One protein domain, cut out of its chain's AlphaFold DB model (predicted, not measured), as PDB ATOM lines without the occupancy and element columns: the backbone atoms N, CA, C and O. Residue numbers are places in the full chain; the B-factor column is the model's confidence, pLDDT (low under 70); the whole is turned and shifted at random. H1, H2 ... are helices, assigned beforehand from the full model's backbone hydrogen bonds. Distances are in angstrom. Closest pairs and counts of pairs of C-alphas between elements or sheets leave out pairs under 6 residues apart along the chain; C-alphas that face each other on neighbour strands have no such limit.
ATOM      1  N   ALA A   2     -49.549 -36.477  26.810       37.47
ATOM      2  CA  ALA A   2     -48.812 -37.601  26.197       37.47
ATOM      3  C   ALA A   2     -48.498 -37.458  24.684       37.47
ATOM      4  O   ALA A   2     -47.414 -37.826  24.238       37.47
ATOM      5  N   GLN A   3     -49.389 -36.849  23.888       38.59
ATOM      6  CA  GLN A   3     -49.169 -36.673  22.438       38.59
ATOM      7  C   GLN A   3     -48.014 -35.714  22.086       38.59
ATOM      8  O   GLN A   3     -47.357 -35.901  21.065       38.59
ATOM      9  N   LYS A   4     -47.726 -34.708  22.927       43.69
ATOM     10  CA  LYS A   4     -46.632 -33.743  22.690       43.69
ATOM     11  C   LYS A   4     -45.257 -34.377  22.945       43.69
ATOM     12  O   LYS A   4     -44.320 -34.126  22.195       43.69
ATOM     13  N   ALA A   5     -45.166 -35.251  23.952       47.22
ATOM     14  CA  ALA A   5     -43.948 -35.997  24.268       47.22
ATOM     15  C   ALA A   5     -43.598 -37.021  23.173       47.22
ATOM     16  O   ALA A   5     -42.443 -37.082  22.758       47.22
ATOM     17  N   SER A   6     -44.599 -37.744  22.650       41.94
ATOM     18  CA  SER A   6     -44.439 -38.715  21.554       41.94
ATOM     19  C   SER A   6     -43.998 -38.062  20.234       41.94
ATOM     20  O   SER A   6     -43.134 -38.585  19.530       41.94
ATOM     21  N   LYS A   7     -44.525 -36.871  19.916       52.16
ATOM     22  CA  LYS A   7     -44.147 -36.130  18.701       52.16
ATOM     23  C   LYS A   7     -42.705 -35.603  18.763       52.16
ATOM     24  O   LYS A   7     -42.007 -35.644  17.754       52.16
ATOM     25  N   ASN A   8     -42.246 -35.190  19.947       53.84
ATOM     26  CA  ASN A   8     -40.855 -34.787  20.173       53.84
ATOM     27  C   ASN A   8     -39.880 -35.973  20.078       53.84
ATOM     28  O   ASN A   8     -38.806 -35.830  19.505       53.84
ATOM     29  N   THR A   9     -40.251 -37.161  20.568       56.50
ATOM     30  CA  THR A   9     -39.393 -38.363  20.469       56.50
ATOM     31  C   THR A   9     -39.238 -38.853  19.027       56.50
ATOM     32  O   THR A   9     -38.140 -39.224  18.619       56.50
ATOM     33  N   LEU A  10     -40.311 -38.803  18.230       55.53
ATOM     34  CA  LEU A  10     -40.281 -39.143  16.800       55.53
ATOM     35  C   LEU A  10     -39.479 -38.143  15.956       55.53
ATOM     36  O   LEU A  10     -38.829 -38.536  14.991       55.53
ATOM     37  N   GLN A  11     -39.498 -36.855  16.305       59.06
ATOM     38  CA  GLN A  11     -38.655 -35.865  15.630       59.06
ATOM     39  C   GLN A  11     -37.177 -36.041  15.983       59.06
ATOM     40  O   GLN A  11     -36.339 -35.992  15.085       59.06
ATOM     41  N   ASN A  12     -36.857 -36.301  17.253       59.38
ATOM     42  CA  ASN A  12     -35.478 -36.483  17.703       59.38
ATOM     43  C   ASN A  12     -34.808 -37.691  17.029       59.38
ATOM     44  O   ASN A  12     -33.700 -37.561  16.518       59.38
ATOM     45  N   SER A  13     -35.511 -38.821  16.897       61.88
ATOM     46  CA  SER A  13     -34.980 -40.013  16.213       61.88
ATOM     47  C   SER A  13     -34.783 -39.825  14.700       61.88
ATOM     48  O   SER A  13     -33.919 -40.460  14.095       61.88
ATOM     49  N   ALA A  14     -35.546 -38.924  14.069       65.69
ATOM     50  CA  ALA A  14     -35.338 -38.534  12.675       65.69
ATOM     51  C   ALA A  14     -34.153 -37.563  12.497       65.69
ATOM     52  O   ALA A  14     -33.506 -37.576  11.450       65.69
ATOM     53  N   LEU A  15     -33.864 -36.734  13.506       69.38
ATOM     54  CA  LEU A  15     -32.728 -35.805  13.534       69.38
ATOM     55  C   LEU A  15     -31.397 -36.510  13.829       69.38
ATOM     56  O   LEU A  15     -30.375 -36.130  13.267       69.38
ATOM     57  N   GLU A  16     -31.388 -37.572  14.633       69.38
ATOM     58  CA  GLU A  16     -30.174 -38.353  14.931       69.38
ATOM     59  C   GLU A  16     -29.533 -38.975  13.679       69.38
ATOM     60  O   GLU A  16     -28.303 -39.050  13.578       69.38
ATOM     61  N   LYS A  17     -30.363 -39.346  12.695       75.62
ATOM     62  CA  LYS A  17     -29.948 -39.917  11.402       75.62
ATOM     63  C   LYS A  17     -29.391 -38.884  10.413       75.62
ATOM     64  O   LYS A  17     -28.909 -39.276   9.354       75.62
ATOM     65  N   ARG A  18     -29.477 -37.586  10.723       76.44
ATOM     66  CA  ARG A  18     -28.998 -36.499   9.856       76.44
ATOM     67  C   ARG A  18     -27.483 -36.332   9.943       76.44
ATOM     68  O   ARG A  18     -26.845 -36.662  10.953       76.44
ATOM     69  N   THR A  19     -26.917 -35.796   8.869       82.06
ATOM     70  CA  THR A  19     -25.490 -35.470   8.780       82.06
ATOM     71  C   THR A  19     -25.129 -34.310   9.711       82.06
ATOM     72  O   THR A  19     -25.986 -33.529  10.129       82.06
ATOM     73  N   THR A  20     -23.848 -34.187  10.062       79.56
ATOM     74  CA  THR A  20     -23.352 -33.090  10.912       79.56
ATOM     75  C   THR A  20     -23.604 -31.718  10.278       79.56
ATOM     76  O   THR A  20     -23.936 -30.775  10.987       79.56
ATOM     77  N   GLU A  21     -23.513 -31.614   8.951       79.06
ATOM     78  CA  GLU A  21     -23.765 -30.383   8.192       79.06
ATOM     79  C   GLU A  21     -25.239 -29.963   8.241       79.06
ATOM     80  O   GLU A  21     -25.544 -28.802   8.501       79.06
ATOM     81  N   GLU A  22     -26.169 -30.912   8.090       80.31
ATOM     82  CA  GLU A  22     -27.602 -30.644   8.255       80.31
ATOM     83  C   GLU A  22     -27.938 -30.232   9.696       80.31
ATOM     84  O   GLU A  22     -28.751 -29.337   9.916       80.31
ATOM     85  N   LEU A  23     -27.309 -30.853  10.697       79.81
ATOM     86  CA  LEU A  23     -27.499 -30.486  12.103       79.81
ATOM     87  C   LEU A  23     -26.954 -29.086  12.406       79.81
ATOM     88  O   LEU A  23     -27.613 -28.321  13.107       79.81
ATOM     89  N   LEU A  24     -25.797 -28.727  11.844       81.25
ATOM     90  CA  LEU A  24     -25.255 -27.371  11.924       81.25
ATOM     91  C   LEU A  24     -26.171 -26.364  11.245       81.25
ATOM     92  O   LEU A  24     -26.389 -25.290  11.796       81.25
ATOM     93  N   PHE A  25     -26.766 -26.720  10.107       82.38
ATOM     94  CA  PHE A  25     -27.776 -25.891   9.466       82.38
ATOM     95  C   PHE A  25     -28.959 -25.643  10.411       82.38
ATOM     96  O   PHE A  25     -29.281 -24.491  10.675       82.38
ATOM     97  N   PHE A  26     -29.552 -26.686  11.007       81.12
ATOM     98  CA  PHE A  26     -30.662 -26.523  11.959       81.12
ATOM     99  C   PHE A  26     -30.284 -25.738  13.222       81.12
ATOM    100  O   PHE A  26     -31.132 -25.050  13.792       81.12
ATOM    101  N   PHE A  27     -29.035 -25.854  13.672       82.19
ATOM    102  CA  PHE A  27     -28.531 -25.192  14.868       82.19
ATOM    103  C   PHE A  27     -28.191 -23.712  14.626       82.19
ATOM    104  O   PHE A  27     -28.560 -22.871  15.442       82.19
ATOM    105  N   ALA A  28     -27.551 -23.379  13.503       79.12
ATOM    106  CA  ALA A  28     -27.059 -22.035  13.200       79.12
ATOM    107  C   ALA A  28     -28.061 -21.156  12.427       79.12
ATOM    108  O   ALA A  28     -27.935 -19.934  12.454       79.12
ATOM    109  N   HIS A  29     -29.057 -21.730  11.736       77.12
ATOM    110  CA  HIS A  29     -30.032 -20.921  10.993       77.12
ATOM    111  C   HIS A  29     -30.993 -20.154  11.897       77.12
ATOM    112  O   HIS A  29     -31.381 -20.609  12.983       77.12
ATOM    113  N   ASP A  30     -31.421 -18.999  11.388       61.31
ATOM    114  CA  ASP A  30     -32.304 -18.087  12.095       61.31
ATOM    115  C   ASP A  30     -33.778 -18.200  11.692       61.31
ATOM    116  O   ASP A  30     -34.115 -18.479  10.537       61.31
ATOM    117  N   GLY A  31     -34.641 -17.982  12.691       56.50
ATOM    118  CA  GLY A  31     -36.080 -17.670  12.622       56.50
ATOM    119  C   GLY A  31     -37.064 -18.667  11.986       56.50
ATOM    120  O   GLY A  31     -38.205 -18.754  12.433       56.50
ATOM    121  N   SER A  32     -36.664 -19.422  10.962       54.81
ATOM    122  CA  SER A  32     -37.564 -20.212  10.098       54.81
ATOM    123  C   SER A  32     -37.707 -21.683  10.501       54.81
ATOM    124  O   SER A  32     -38.606 -22.385  10.033       54.81
ATOM    125  N   ILE A  33     -36.833 -22.160  11.385       60.16
ATOM    126  CA  ILE A  33     -36.771 -23.553  11.825       60.16
ATOM    127  C   ILE A  33     -37.406 -23.662  13.213       60.16
ATOM    128  O   ILE A  33     -37.152 -22.844  14.095       60.16
ATOM    129  N   ASP A  34     -38.233 -24.693  13.406       77.75
ATOM    130  CA  ASP A  34     -38.867 -25.001  14.690       77.75
ATOM    131  C   ASP A  34     -37.821 -25.026  15.819       77.75
ATOM    132  O   ASP A  34     -36.845 -25.781  15.765       77.75
ATOM    133  N   PHE A  35     -38.023 -24.196  16.845       80.44
ATOM    134  CA  PHE A  35     -37.088 -24.026  17.957       80.44
ATOM    135  C   PHE A  35     -36.765 -25.354  18.654       80.44
ATOM    136  O   PHE A  35     -35.637 -25.571  19.093       80.44
ATOM    137  N   SER A  36     -37.721 -26.286  18.696       80.44
ATOM    138  CA  SER A  36     -37.490 -27.633  19.224       80.44
ATOM    139  C   SER A  36     -36.465 -28.426  18.410       80.44
ATOM    140  O   SER A  36     -35.652 -29.141  18.989       80.44
ATOM    141  N   LYS A  37     -36.435 -28.260  17.082       82.06
ATOM    142  CA  LYS A  37     -35.421 -28.885  16.221       82.06
ATOM    143  C   LYS A  37     -34.055 -28.236  16.407       82.06
ATOM    144  O   LYS A  37     -33.057 -28.946  16.414       82.06
ATOM    145  N   LYS A  38     -34.018 -26.916  16.609       85.75
ATOM    146  CA  LYS A  38     -32.790 -26.164  16.909       85.75
ATOM    147  C   LYS A  38     -32.162 -26.630  18.228       85.75
ATOM    148  O   LYS A  38     -30.968 -26.917  18.269       85.75
ATOM    149  N   LEU A  39     -32.975 -26.807  19.275       84.25
ATOM    150  CA  LEU A  39     -32.536 -27.373  20.557       84.25
ATOM    151  C   LEU A  39     -31.979 -28.793  20.403       84.25
ATOM    152  O   LEU A  39     -30.851 -29.056  20.828       84.25
ATOM    153  N   ALA A  40     -32.735 -29.681  19.747       83.50
ATOM    154  CA  ALA A  40     -32.329 -31.065  19.518       83.50
ATOM    155  C   ALA A  40     -31.040 -31.161  18.688       83.50
ATOM    156  O   ALA A  40     -30.152 -31.940  19.029       83.50
ATOM    157  N   ALA A  41     -30.894 -30.336  17.647       84.75
ATOM    158  CA  ALA A  41     -29.691 -30.292  16.823       84.75
ATOM    159  C   ALA A  41     -28.452 -29.894  17.636       84.75
ATOM    160  O   ALA A  41     -27.432 -30.573  17.548       84.75
ATOM    161  N   GLY A  42     -28.555 -28.867  18.488       84.19
ATOM    162  CA  GLY A  42     -27.461 -28.462  19.377       84.19
ATOM    163  C   GLY A  42     -27.039 -29.574  20.343       84.19
ATOM    164  O   GLY A  42     -25.846 -29.835  20.506       84.19
ATOM    165  N   LYS A  43     -28.005 -30.295  20.925       85.62
ATOM    166  CA  LYS A  43     -27.724 -31.435  21.808       85.62
ATOM    167  C   LYS A  43     -27.054 -32.594  21.065       85.62
ATOM    168  O   LYS A  43     -26.029 -33.088  21.517       85.62
ATOM    169  N   ILE A  44     -27.569 -32.976  19.894       84.75
ATOM    170  CA  ILE A  44     -26.996 -34.060  19.080       84.75
ATOM    171  C   ILE A  44     -25.579 -33.703  18.607       84.75
ATOM    172  O   ILE A  44     -24.706 -34.567  18.598       84.75
ATOM    173  N   LEU A  45     -25.318 -32.446  18.232       85.75
ATOM    174  CA  LEU A  45     -23.971 -31.993  17.866       85.75
ATOM    175  C   LEU A  45     -22.995 -32.117  19.042       85.75
ATOM    176  O   LEU A  45     -21.868 -32.584  18.856       85.75
ATOM    177  N   TYR A  46     -23.433 -31.755  20.247       86.81
ATOM    178  CA  TYR A  46     -22.643 -31.940  21.460       86.81
ATOM    179  C   TYR A  46     -22.381 -33.421  21.762       86.81
ATOM    180  O   TYR A  46     -21.235 -33.801  22.013       86.81
ATOM    181  N   ASP A  47     -23.406 -34.269  21.664       86.06
ATOM    182  CA  ASP A  47     -23.299 -35.715  21.892       86.06
ATOM    183  C   ASP A  47     -22.366 -36.383  20.861       86.06
ATOM    184  O   ASP A  47     -21.581 -37.270  21.202       86.06
ATOM    185  N   LYS A  48     -22.356 -35.888  19.613       86.06
ATOM    186  CA  LYS A  48     -21.418 -36.282  18.543       86.06
ATOM    187  C   LYS A  48     -19.994 -35.730  18.730       86.06
ATOM    188  O   LYS A  48     -19.153 -35.932  17.856       86.06
ATOM    189  N   LYS A  49     -19.698 -35.070  19.857       86.50
ATOM    190  CA  LYS A  49     -18.396 -34.457  20.186       86.50
ATOM    191  C   LYS A  49     -17.928 -33.418  19.160       86.50
ATOM    192  O   LYS A  49     -16.732 -33.299  18.901       86.50
ATOM    193  N   TYR A  50     -18.861 -32.669  18.578       86.50
ATOM    194  CA  TYR A  50     -18.517 -31.519  17.749       86.50
ATOM    195  C   TYR A  50     -17.792 -30.439  18.579       86.50
ATOM    196  O   TYR A  50     -17.848 -30.438  19.811       86.50
ATOM    197  N   ASP A  51     -17.089 -29.532  17.899       88.12
ATOM    198  CA  ASP A  51     -16.272 -28.484  18.516       88.12
ATOM    199  C   ASP A  51     -17.083 -27.636  19.514       88.12
ATOM    200  O   ASP A  51     -17.952 -26.845  19.134       88.12
ATOM    201  N   ARG A  52     -16.776 -27.799  20.809       87.00
ATOM    202  CA  ARG A  52     -17.467 -27.112  21.908       87.00
ATOM    203  C   ARG A  52     -17.320 -25.599  21.836       87.00
ATOM    204  O   ARG A  52     -18.251 -24.901  22.220       87.00
ATOM    205  N   HIS A  53     -16.191 -25.093  21.341       87.56
ATOM    206  CA  HIS A  53     -15.976 -23.655  21.228       87.56
ATOM    207  C   HIS A  53     -16.934 -23.055  20.200       87.56
ATOM    208  O   HIS A  53     -17.623 -22.078  20.488       87.56
ATOM    209  N   LYS A  54     -17.057 -23.695  19.030       86.44
ATOM    210  CA  LYS A  54     -18.007 -23.276  17.988       86.44
ATOM    211  C   LYS A  54     -19.458 -23.374  18.455       86.44
ATOM    212  O   LYS A  54     -20.255 -22.489  18.165       86.44
ATOM    213  N   LEU A  55     -19.806 -24.422  19.206       86.44
ATOM    214  CA  LEU A  55     -21.151 -24.558  19.778       86.44
ATOM    215  C   LEU A  55     -21.461 -23.461  20.805       86.44
ATOM    216  O   LEU A  55     -22.569 -22.928  20.807       86.44
ATOM    217  N   ALA A  56     -20.495 -23.106  21.654       87.69
ATOM    218  CA  ALA A  56     -20.644 -22.036  22.637       87.69
ATOM    219  C   ALA A  56     -20.769 -20.653  21.975       87.69
ATOM    220  O   ALA A  56     -21.583 -19.835  22.405       87.69
ATOM    221  N   GLU A  57     -20.009 -20.405  20.907       89.25
ATOM    222  CA  GLU A  57     -20.080 -19.170  20.121       89.25
ATOM    223  C   GLU A  57     -21.457 -18.993  19.468       89.25
ATOM    224  O   GLU A  57     -22.108 -17.963  19.657       89.25
ATOM    225  N   GLU A  58     -21.963 -20.029  18.797       86.12
ATOM    226  CA  GLU A  58     -23.304 -20.012  18.203       86.12
ATOM    227  C   GLU A  58     -24.405 -19.914  19.271       86.12
ATOM    228  O   GLU A  58     -25.345 -19.133  19.128       86.12
ATOM    229  N   LYS A  59     -24.273 -20.620  20.404       88.31
ATOM    230  CA  LYS A  59     -25.190 -20.469  21.547       88.31
ATOM    231  C   LYS A  59     -25.242 -19.024  22.029       88.31
ATOM    232  O   LYS A  59     -26.332 -18.510  22.282       88.31
ATOM    233  N   LYS A  60     -24.089 -18.365  22.163       88.69
ATOM    234  CA  LYS A  60     -24.015 -16.961  22.574       88.69
ATOM    235  C   LYS A  60     -24.712 -16.061  21.556       88.69
ATOM    236  O   LYS A  60     -25.570 -15.281  21.953       88.69
ATOM    237  N   LYS A  61     -24.426 -16.238  20.267       88.62
ATOM    238  CA  LYS A  61     -25.060 -15.488  19.177       88.62
ATOM    239  C   LYS A  61     -26.586 -15.611  19.201       88.62
ATOM    240  O   LYS A  61     -27.279 -14.603  19.149       88.62
ATOM    241  N   ILE A  62     -27.111 -16.826  19.372       87.19
ATOM    242  CA  ILE A  62     -28.557 -17.085  19.467       87.19
ATOM    243  C   ILE A  62     -29.163 -16.415  20.707       87.19
ATOM    244  O   ILE A  62     -30.252 -15.850  20.639       87.19
ATOM    245  N   LYS A  63     -28.478 -16.465  21.857       88.38
ATOM    246  CA  LYS A  63     -28.946 -15.782  23.074       88.38
ATOM    247  C   LYS A  63     -28.966 -14.266  22.901       88.38
ATOM    248  O   LYS A  63     -29.909 -13.630  23.368       88.38
ATOM    249  N   ASP A  64     -27.939 -13.707  22.273       88.81
ATOM    250  CA  ASP A  64     -27.820 -12.268  22.051       88.81
ATOM    251  C   ASP A  64     -28.891 -11.777  21.068       88.81
ATOM    252  O   ASP A  64     -29.549 -10.780  21.359       88.81
ATOM    253  N   ASP A  65     -29.170 -12.527  19.999       87.62
ATOM    254  CA  ASP A  65     -30.266 -12.225  19.070       87.62
ATOM    255  C   ASP A  65     -31.640 -12.250  19.768       87.62
ATOM    256  O   ASP A  65     -32.401 -11.284  19.696       87.62
ATOM    257  N   ILE A  66     -31.932 -13.284  20.570       85.19
ATOM    258  CA  ILE A  66     -33.190 -13.343  21.336       85.19
ATOM    259  C   ILE A  66     -33.304 -12.170  22.324       85.19
ATOM    260  O   ILE A  66     -34.376 -11.579  22.477       85.19
ATOM    261  N   ARG A  67     -32.210 -11.799  23.001       86.50
ATOM    262  CA  ARG A  67     -32.187 -10.635  23.904       86.50
ATOM    263  C   ARG A  67     -32.423  -9.333  23.146       86.50
ATOM    264  O   ARG A  67     -33.131  -8.458  23.649       86.50
ATOM    265  N   GLN A  68     -31.863  -9.205  21.950       85.44
ATOM    266  CA  GLN A  68     -32.053  -8.041  21.098       85.44
ATOM    267  C   GLN A  68     -33.507  -7.932  20.624       85.44
ATOM    268  O   GLN A  68     -34.075  -6.847  20.721       85.44
ATOM    269  N   GLN A  69     -34.143  -9.040  20.231       81.81
ATOM    270  CA  GLN A  69     -35.573  -9.086  19.889       81.81
ATOM    271  C   GLN A  69     -36.460  -8.675  21.072       81.81
ATOM    272  O   GLN A  69     -37.346  -7.835  20.920       81.81
ATOM    273  N   ILE A  70     -36.185  -9.182  22.283       81.94
ATOM    274  CA  ILE A  70     -36.904  -8.757  23.499       81.94
ATOM    275  C   ILE A  70     -36.771  -7.241  23.718       81.94
ATOM    276  O   ILE A  70     -37.745  -6.579  24.080       81.94
ATOM    277  N   THR A  71     -35.574  -6.692  23.504       78.94
ATOM    278  CA  THR A  71     -35.275  -5.280  23.785       78.94
ATOM    279  C   THR A  71     -35.866  -4.333  22.738       78.94
ATOM    280  O   THR A  71     -36.425  -3.294  23.096       78.94
ATOM    281  N   ASN A  72     -35.753  -4.684  21.456       72.69
ATOM    282  CA  ASN A  72     -36.064  -3.792  20.341       72.69
ATOM    283  C   ASN A  72     -37.505  -3.937  19.852       72.69
ATOM    284  O   ASN A  72     -38.196  -2.928  19.694       72.69
ATOM    285  N   ASP A  73     -37.973  -5.171  19.663       66.12
ATOM    286  CA  ASP A  73     -39.261  -5.438  19.017       66.12
ATOM    287  C   ASP A  73     -40.428  -5.379  20.010       66.12
ATOM    288  O   ASP A  73     -41.587  -5.271  19.612       66.12
ATOM    289  N   CYS A  74     -40.122  -5.398  21.314       63.81
ATOM    290  CA  CYS A  74     -41.119  -5.517  22.370       63.81
ATOM    291  C   CYS A  74     -41.079  -4.439  23.460       63.81
ATOM    292  O   CYS A  74     -41.444  -4.671  24.617       63.81
TER     293      CYS A  74
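Overview. This is residues 2 to 74 of the 172 residues of an uncharacterized protein of Salinivirga cyanobacteriivorans (UniProt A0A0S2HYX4). Four helices form a flat, two-armed shape: H3 sits in the middle with the short H2 packed across it, while H1 on one side and the long H4 on the other spread outward as two arms. Residues 2 to 7, which belong to H1, and residues 66 to 74, of which 66 to 72 belong to H4, stick out from a compact body. The printed part has 73 residues, with four named helices in the order H1, H2, H3, H4 and no named strand, and its class is all helix. It is only just compact, close to loose, with a radius of gyration of the C-alphas of 13.4 A, and it spans 36 by 32 by 17 A.

Arrangement. H1, residues 2 to 16, touches H3, residues 35 to 47, at a steep tilt of 49 degrees, the same way; their closest C-alphas, of Asn 12 and Ala 40, are 6.5 A apart. H2, residues 20 to 28, touches H3 at a steep tilt of 47 degrees, opposite ways, with the C-alphas of Phe 27 and Lys 38 closest at 4.8 A. H3 and H4, residues 52 to 72, form a helical hairpin at a shallow tilt of 21 degrees. They only just touch, with 3 pairs of C-alphas within 8 A, through residues 42 to 46 and 52 to 55 alone; the closest C-alphas, of Tyr 46 and Arg 52, are 7.1 A apart. H3 is the hub, and the packing is only just mostly crossed. H1 and H4 are apart. In H1, H2, H3 and H4 every O i to N i+4 pair is within hydrogen-bond range.

Along the chain. H1 begins at C-alpha 2 (-48.812, -37.601, 26.197) and is 21.8 A long. H2 measures 11.9 A and H3 18.5 A. H4, 29.9 A, ends at C-alpha 72 (-36.064, -3.792, 20.341).

Size, cuts and confidence. The C-alphas farthest apart, of Lys 17 and Cys 74, are 37.8 A apart. The printed part has no cut and no long link. The pLDDT is under 70 at residues 2 to 16, 30 to 33 and 73 to 74.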